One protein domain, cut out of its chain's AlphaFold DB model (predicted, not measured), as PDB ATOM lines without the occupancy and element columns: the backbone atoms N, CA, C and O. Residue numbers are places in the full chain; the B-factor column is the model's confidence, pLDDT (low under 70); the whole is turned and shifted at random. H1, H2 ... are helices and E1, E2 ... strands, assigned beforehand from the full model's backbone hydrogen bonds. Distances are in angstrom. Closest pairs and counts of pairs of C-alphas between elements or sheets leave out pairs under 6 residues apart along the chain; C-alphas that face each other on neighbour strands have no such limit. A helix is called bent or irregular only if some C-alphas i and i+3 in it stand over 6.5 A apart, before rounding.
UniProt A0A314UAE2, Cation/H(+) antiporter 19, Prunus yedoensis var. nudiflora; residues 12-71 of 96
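What this domain is: This is residues 12 to 71 of the 96 residues of the protein "Cation/H(+) antiporter 19" of Prunus yedoensis var. nudiflora (UniProt A0A314UAE2). Two short parallel strands, E1 and E2, lie side by side as a small sheet, with H2 packed over one face and no named element over the other. H1 stands off to one side, near H2 and apart from E2, and a long loop, residues 32 to 46, joins E1 to H2. The printed part has 60 residues, with two named helices and two named strands in the order H1, E1, H2, E2; its class is mixed, helices and strands. It is compact, with a radius of gyration of the C-alphas of 10.5 A, and rounded, spanning 26 by 23 by 19 A.

Where its parts are: E1 is residues 27 to 31, 13.4 A from first to last C-alpha, with C-alpha 27 at (226.633, 187.555, 339.232). E2 is residues 66 to 70, 13.1 A long, ending with C-alpha 70 at (217.993, 183.759, 347.807). H2 is residues 47 to 57, 10.2 A long, and irregular: C-alphas 48 and 51 are 9.0 A apart. H1 is residues 12 to 21, 14.6 A long, with C-alpha 12 at (235.822, 195.063, 357.292).

How they stand to each other: E1 and E2 are parallel neighbours, their directions 27 degrees apart; N 28 and O 66 are 2.8 A apart and N 30 and O 68 2.9 A, both within hydrogen-bond range. E1, H2 and E2 form a strand-helix-strand unit, two parallel neighbour strands with a helix between them along the chain, and its crossover is right-handed. H2 touches E1, the closest C-alphas being those of Gly 31 and Gly 50, 5.8 A apart. H2 touches E2, the closest C-alphas being those of Leu 49 and Val 69, 6.0 A apart. H1 and H2 are near each other, with 9 pairs of C-alphas within 10 A. Every O i to N i+4 pair is within range in H1, and 5 of 7 in H2.

The domain as a whole: The C-alphas farthest apart, those of Asn 24 and Thr 43, are 28.1 A apart. The printed part has no cut; the link from E1 to H2 is long, with 15 residues. The mean pLDDT of the printed part is 82.7, with residues 34 to 35 and 42 to 45 under 70.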
ATOM      1  N   ALA A  12     234.718 194.563 358.105       88.94
ATOM      2  CA  ALA A  12     235.822 195.063 357.292       88.94
ATOM      3  C   ALA A  12     236.344 193.999 356.313       88.94
ATOM      4  O   ALA A  12     236.515 194.292 355.129       88.94
ATOM      5  N   GLU A  13     236.541 192.764 356.779       90.38
ATOM      6  CA  GLU A  13     236.970 191.648 355.930       90.38
ATOM      7  C   GLU A  13     235.948 191.319 354.846       90.38
ATOM      8  O   GLU A  13     236.327 191.169 353.685       90.38
ATOM      9  N   ILE A  14     234.655 191.277 355.192       89.19
ATOM     10  CA  ILE A  14     233.581 191.038 354.220       89.19
ATOM     11  C   ILE A  14     233.640 192.086 353.102       89.19
ATOM     12  O   ILE A  14     233.668 191.736 351.920       89.19
ATOM     13  N   CYS A  15     233.735 193.370 353.457       88.00
ATOM     14  CA  CYS A  15     233.829 194.459 352.486       88.00
ATOM     15  C   CYS A  15     235.064 194.333 351.581       88.00
ATOM     16  O   CYS A  15     234.973 194.577 350.376       88.00
ATOM     17  N   VAL A  16     236.218 193.952 352.139       90.19
ATOM     18  CA  VAL A  16     237.458 193.740 351.373       90.19
ATOM     19  C   VAL A  16     237.296 192.587 350.383       90.19
ATOM     20  O   VAL A  16     237.633 192.738 349.204       90.19
ATOM     21  N   VAL A  17     236.734 191.461 350.827       90.38
ATOM     22  CA  VAL A  17     236.506 190.288 349.975       90.38
ATOM     23  C   VAL A  17     235.542 190.620 348.840       90.38
ATOM     24  O   VAL A  17     235.890 190.396 347.679       90.38
ATOM     25  N   LEU A  18     234.388 191.225 349.128       89.50
ATOM     26  CA  LEU A  18     233.403 191.590 348.105       89.50
ATOM     27  C   LEU A  18     233.996 192.554 347.068       89.50
ATOM     28  O   LEU A  18     233.856 192.334 345.863       89.50
ATOM     29  N   LYS A  19     234.739 193.578 347.510       87.62
ATOM     30  CA  LYS A  19     235.427 194.524 346.611       87.62
ATOM     31  C   LYS A  19     236.477 193.845 345.733       87.62
ATOM     32  O   LYS A  19     236.624 194.221 344.571       87.62
ATOM     33  N   SER A  20     237.176 192.829 346.246       87.56
ATOM     34  CA  SER A  20     238.128 192.045 345.449       87.56
ATOM     35  C   SER A  20     237.441 191.238 344.336       87.56
ATOM     36  O   SER A  20     238.018 191.054 343.265       87.56
ATOM     37  N   MET A  21     236.193 190.812 344.558       85.31
ATOM     38  CA  MET A  21     235.400 190.030 343.604       85.31
ATOM     39  C   MET A  21     234.739 190.900 342.525       85.31
ATOM     40  O   MET A  21     234.623 190.470 341.379       85.31
ATOM     41  N   GLY A  22     234.351 192.135 342.860       79.19
ATOM     42  CA  GLY A  22     233.537 193.008 342.003       79.19
ATOM     43  C   GLY A  22     234.101 193.345 340.616       79.19
ATOM     44  O   GLY A  22     233.338 193.780 339.760       79.19
ATOM     45  N   ARG A  23     235.403 193.127 340.364       76.75
ATOM     46  CA  ARG A  23     236.034 193.359 339.046       76.75
ATOM     47  C   ARG A  23     235.851 192.211 338.050       76.75
ATOM     48  O   ARG A  23     235.930 192.452 336.853       76.75
ATOM     49  N   ASN A  24     235.648 190.984 338.535       81.88
ATOM     50  CA  ASN A  24     235.677 189.768 337.708       81.88
ATOM     51  C   ASN A  24     234.403 188.918 337.839       81.88
ATOM     52  O   ASN A  24     234.331 187.825 337.278       81.88
ATOM     53  N   VAL A  25     233.421 189.380 338.612       87.25
ATOM     54  CA  VAL A  25     232.167 188.672 338.870       87.25
ATOM     55  C   VAL A  25     231.028 189.433 338.210       87.25
ATOM     56  O   VAL A  25     230.874 190.626 338.436       87.25
ATOM     57  N   ASN A  26     230.216 188.724 337.426       90.62
ATOM     58  CA  ASN A  26     229.032 189.284 336.762       90.62
ATOM     59  C   ASN A  26     227.723 188.921 337.481       90.62
ATOM     60  O   ASN A  26     226.662 189.409 337.104       90.62
ATOM     61  N   LEU A  27     227.787 188.040 338.485       91.62
ATOM     62  CA  LEU A  27     226.633 187.555 339.232       91.62
ATOM     63  C   LEU A  27     227.009 187.296 340.692       91.62
ATOM     64  O   LEU A  27     227.864 186.456 340.971       91.62
ATOM     65  N   PHE A  28     226.317 187.961 341.610       92.19
ATOM     66  CA  PHE A  28     226.355 187.670 343.038       92.19
ATOM     67  C   PHE A  28     225.091 186.928 343.453       92.19
ATOM     68  O   PHE A  28     223.982 187.329 343.104       92.19
ATOM     69  N   VAL A  29     225.261 185.863 344.231       92.25
ATOM     70  CA  VAL A  29     224.159 185.166 344.896       92.25
ATOM     71  C   VAL A  29     224.245 185.494 346.379       92.25
ATOM     72  O   VAL A  29     225.262 185.217 347.013       92.25
ATOM     73  N   VAL A  30     223.206 186.123 346.921       90.81
ATOM     74  CA  VAL A  30     223.184 186.651 348.295       90.81
ATOM     75  C   VAL A  30     221.973 186.139 349.066       90.81
ATOM     76  O   VAL A  30     221.027 185.629 348.474       90.81
ATOM     77  N   GLY A  31     221.994 186.266 350.394       88.19
ATOM     78  CA  GLY A  31     220.881 185.891 351.266       88.19
ATOM     79  C   GLY A  31     220.160 187.105 351.851       88.19
ATOM     80  O   GLY A  31     220.826 188.035 352.300       88.19
ATOM     81  N   ARG A  32     218.819 187.064 351.928       81.94
ATOM     82  CA  ARG A  32     218.000 188.145 352.527       81.94
ATOM     83  C   ARG A  32     217.953 188.142 354.060       81.94
ATOM     84  O   ARG A  32     217.884 189.195 354.675       81.94
ATOM     85  N   MET A  33     217.992 186.964 354.683       72.56
ATOM     86  CA  MET A  33     217.947 186.799 356.147       72.56
ATOM     87  C   MET A  33     219.052 185.869 356.673       72.56
ATOM     88  O   MET A  33     218.759 184.868 357.331       72.56
ATOM     89  N   PRO A  34     220.331 186.127 356.365       66.88
ATOM     90  CA  PRO A  34     221.407 185.437 357.051       66.88
ATOM     91  C   PRO A  34     221.523 185.976 358.492       66.88
ATOM     92  O   PRO A  34     221.169 187.131 358.741       66.88
ATOM     93  N   PRO A  35     222.043 185.191 359.449       68.06
ATOM     94  CA  PRO A  35     222.386 185.663 360.792       68.06
ATOM     95  C   PRO A  35     223.647 186.551 360.747       68.06
ATOM     96  O   PRO A  35     224.659 186.261 361.377       68.06
ATOM     97  N   THR A  36     223.616 187.609 359.941       70.06
ATOM     98  CA  THR A  36     224.738 188.512 359.678       70.06
ATOM     99  C   THR A  36     224.317 189.935 360.017       70.06
ATOM    100  O   THR A  36     223.231 190.374 359.642       70.06
ATOM    101  N   ALA A  37     225.178 190.662 360.729       74.00
ATOM    102  CA  ALA A  37     224.957 192.072 361.026       74.00
ATOM    103  C   ALA A  37     224.929 192.923 359.735       74.00
ATOM    104  O   ALA A  37     225.560 192.544 358.743       74.00
ATOM    105  N   PRO A  38     224.244 194.081 359.734       76.75
ATOM    106  CA  PRO A  38     224.276 195.012 358.609       76.75
ATOM    107  C   PRO A  38     225.709 195.405 358.224       76.75
ATOM    108  O   PRO A  38     226.540 195.704 359.084       76.75
ATOM    109  N   LEU A  39     226.004 195.407 356.922       83.56
ATOM    110  CA  LEU A  39     227.328 195.768 356.395       83.56
ATOM    111  C   LEU A  39     227.442 197.247 356.013       83.56
ATOM    112  O   LEU A  39     228.550 197.756 355.861       83.56
ATOM    113  N   VAL A  40     226.317 197.945 355.910       81.38
ATOM    114  CA  VAL A  40     226.226 199.389 355.675       81.38
ATOM    115  C   VAL A  40     225.761 200.081 356.957       81.38
ATOM    116  O   VAL A  40     225.041 199.480 357.751       81.38
ATOM    117  N   ASP A  41     226.252 201.296 357.208       71.56
ATOM    118  CA  ASP A  41     225.993 202.030 358.462       71.56
ATOM    119  C   ASP A  41     224.621 202.728 358.475       71.56
ATOM    120  O   ASP A  41     224.057 202.971 359.541       71.56
ATOM    121  N   SER A  42     224.069 203.015 357.295       64.69
ATOM    122  CA  SER A  42     222.727 203.571 357.097       64.69
ATOM    123  C   SER A  42     221.682 202.454 357.030       64.69
ATOM    124  O   SER A  42     221.978 201.363 356.538       64.69
ATOM    125  N   THR A  43     220.438 202.730 357.437       64.25
ATOM    126  CA  THR A  43     219.287 201.898 357.050       64.25
ATOM    127  C   THR A  43     219.309 201.768 355.530       64.25
ATOM    128  O   THR A  43     219.219 202.781 354.843       64.25
ATOM    129  N   SER A  44     219.535 200.566 354.995       65.44
ATOM    130  CA  SER A  44     219.628 200.418 353.545       65.44
ATOM    131  C   SER A  44     218.257 200.645 352.927       65.44
ATOM    132  O   SER A  44     217.300 200.001 353.360       65.44
ATOM    133  N   ASP A  45     218.195 201.435 351.861       67.94
ATOM    134  CA  ASP A  45     216.978 201.597 351.058       67.94
ATOM    135  C   ASP A  45     216.530 200.272 350.408       67.94
ATOM    136  O   ASP A  45     215.389 200.141 349.988       67.94
ATOM    137  N   CYS A  46     217.415 199.265 350.382       76.75
ATOM    138  CA  CYS A  46     217.190 197.951 349.782       76.75
ATOM    139  C   CYS A  46     217.334 196.809 350.810       76.75
ATOM    140  O   CYS A  46     218.203 195.935 350.683       76.75
ATOM    141  N   ALA A  47     216.546 196.837 351.892       77.25
ATOM    142  CA  ALA A  47     216.600 195.823 352.956       77.25
ATOM    143  C   ALA A  47     216.214 194.410 352.462       77.25
ATOM    144  O   ALA A  47     216.629 193.395 353.024       77.25
ATOM    145  N   GLU A  48     215.449 194.327 351.377       82.88
ATOM    146  CA  GLU A  48     215.076 193.101 350.678       82.88
ATOM    147  C   GLU A  48     216.258 192.361 350.047       82.88
ATOM    148  O   GLU A  48     216.155 191.160 349.799       82.88
ATOM    149  N   LEU A  49     217.397 193.028 349.853       86.00
ATOM    150  CA  LEU A  49     218.613 192.409 349.326       86.00
ATOM    151  C   LEU A  49     219.443 191.691 350.407       86.00
ATOM    152  O   LEU A  49     220.371 190.942 350.083       86.00
ATOM    153  N   GLY A  50     219.104 191.892 351.685       85.38
ATOM    154  CA  GLY A  50     219.862 191.399 352.836       85.38
ATOM    155  C   GLY A  50     221.244 192.047 352.991       85.38
ATOM    156  O   GLY A  50     221.692 192.789 352.122       85.38
ATOM    157  N   PRO A  51     221.988 191.738 354.071       87.56
ATOM    158  CA  PRO A  51     223.184 192.495 354.457       87.56
ATOM    159  C   PRO A  51     224.253 192.624 353.362       87.56
ATOM    160  O   PRO A  51     224.853 193.685 353.203       87.56
ATOM    161  N   VAL A  52     224.483 191.551 352.597       89.38
ATOM    162  CA  VAL A  52     225.449 191.540 351.487       89.38
ATOM    163  C   VAL A  52     224.887 192.246 350.260       89.38
ATOM    164  O   VAL A  52     225.582 193.062 349.666       89.38
ATOM    165  N   GLY A  53     223.643 191.961 349.874       89.69
ATOM    166  CA  GLY A  53     223.044 192.572 348.691       89.69
ATOM    167  C   GLY A  53     222.872 194.084 348.841       89.69
ATOM    168  O   GLY A  53     223.202 194.821 347.917       89.69
ATOM    169  N   SER A  54     222.482 194.557 350.027       87.69
ATOM    170  CA  SER A  54     222.399 195.987 350.338       87.69
ATOM    171  C   SER A  54     223.763 196.678 350.237       87.69
ATOM    172  O   SER A  54     223.840 197.807 349.767       87.69
ATOM    173  N   PHE A  55     224.853 196.001 350.617       88.56
ATOM    174  CA  PHE A  55     226.209 196.518 350.409       88.56
ATOM    175  C   PHE A  55     226.590 196.582 348.924       88.56
ATOM    176  O   PHE A  55     227.217 197.545 348.497       88.56
ATOM    177  N   LEU A  56     226.210 195.579 348.125       88.94
ATOM    178  CA  LEU A  56     226.468 195.571 346.678       88.94
ATOM    179  C   LEU A  56     225.664 196.649 345.932       88.94
ATOM    180  O   LEU A  56     226.103 197.102 344.881       88.94
ATOM    181  N   ALA A  57     224.508 197.042 346.467       85.19
ATOM    182  CA  ALA A  57     223.686 198.134 345.948       85.19
ATOM    183  C   ALA A  57     224.152 199.523 346.427       85.19
ATOM    184  O   ALA A  57     223.712 200.539 345.889       85.19
ATOM    185  N   ALA A  58     225.028 199.586 347.434       83.19
ATOM    186  CA  ALA A  58     225.508 200.841 347.990       83.19
ATOM    187  C   ALA A  58     226.494 201.538 347.041       83.19
ATOM    188  O   ALA A  58     227.268 200.900 346.324       83.19
ATOM    189  N   SER A  59     226.518 202.872 347.074       78.69
ATOM    190  CA  SER A  59     227.375 203.674 346.189       78.69
ATOM    191  C   SER A  59     228.874 203.389 346.377       78.69
ATOM    192  O   SER A  59     229.650 203.556 345.433       78.69
ATOM    193  N   GLU A  60     229.302 202.896 347.549       74.38
ATOM    194  CA  GLU A  60     230.699 202.510 347.784       74.38
ATOM    195  C   GLU A  60     231.126 201.230 347.040       74.38
ATOM    196  O   GLU A  60     232.313 200.867 347.062       74.38
ATOM    197  N   PHE A  61     230.182 200.545 346.392       76.69
ATOM    198  CA  PHE A  61     230.403 199.366 345.574       76.69
ATOM    199  C   PHE A  61     229.965 199.626 344.127       76.69
ATOM    200  O   PHE A  61     228.812 199.466 343.750       76.69
ATOM    201  N   SER A  62     230.913 200.016 343.275       70.12
ATOM    202  CA  SER A  62     230.656 200.166 341.840       70.12
ATOM    203  C   SER A  62     230.956 198.850 341.122       70.12
ATOM    204  O   SER A  62     232.117 198.507 340.885       70.12
ATOM    205  N   SER A  63     229.911 198.088 340.807       76.62
ATOM    206  CA  SER A  63     229.990 196.890 339.968       76.62
ATOM    207  C   SER A  63     228.825 196.865 338.983       76.62
ATOM    208  O   SER A  63     227.743 197.358 339.276       76.62
ATOM    209  N   THR A  64     229.044 196.274 337.809       83.00
ATOM    210  CA  THR A  64     227.995 196.009 336.809       83.00
ATOM    211  C   THR A  64     227.389 194.613 336.972       83.00
ATOM    212  O   THR A  64     226.741 194.109 336.056       83.00
ATOM    213  N   ALA A  65     227.676 193.940 338.088       87.38
ATOM    214  CA  ALA A  65     227.203 192.595 338.354       87.38
ATOM    215  C   ALA A  65     225.709 192.574 338.688       87.38
ATOM    216  O   ALA A  65     225.199 193.449 339.385       87.38
ATOM    217  N   SER A  66     225.029 191.515 338.262       89.50
ATOM    218  CA  SER A  66     223.669 191.224 338.706       89.50
ATOM    219  C   SER A  66     223.681 190.640 340.117       89.50
ATOM    220  O   SER A  66     224.586 189.884 340.475       89.50
ATOM    221  N   VAL A  67     222.648 190.928 340.909       90.94
ATOM    222  CA  VAL A  67     222.457 190.350 342.247       90.94
ATOM    223  C   VAL A  67     221.204 189.480 342.236       90.94
ATOM    224  O   VAL A  67     220.126 189.941 341.871       90.94
ATOM    225  N   VAL A  68     221.343 188.217 342.634       93.25
ATOM    226  CA  VAL A  68     220.229 187.290 342.859       93.25
ATOM    227  C   VAL A  68     220.114 187.037 344.351       93.25
ATOM    228  O   VAL A  68     221.044 186.541 344.990       93.25
ATOM    229  N   VAL A  69     218.954 187.369 344.902       91.31
ATOM    230  CA  VAL A  69     218.661 187.199 346.322       91.31
ATOM    231  C   VAL A  69     217.968 185.860 346.532       91.31
ATOM    232  O   VAL A  69     216.885 185.612 346.005       91.31
ATOM    233  N   LEU A  70     218.588 184.994 347.327       89.62
ATOM    234  CA  LEU A  70     217.993 183.759 347.807       89.62
ATOM    235  C   LEU A  70     217.430 183.974 349.204       89.62
ATOM    236  O   LEU A  70     218.109 184.402 350.140       89.62
ATOM    237  N   GLN A  71     216.162 183.632 349.355       84.06
ATOM    238  CA  GLN A  71     215.488 183.664 350.633       84.06
ATOM    239  C   GLN A  71     215.075 182.249 350.996       84.06
ATOM    240  O   GLN A  71     214.267 181.628 350.308       84.06
TER     241      GLN A  71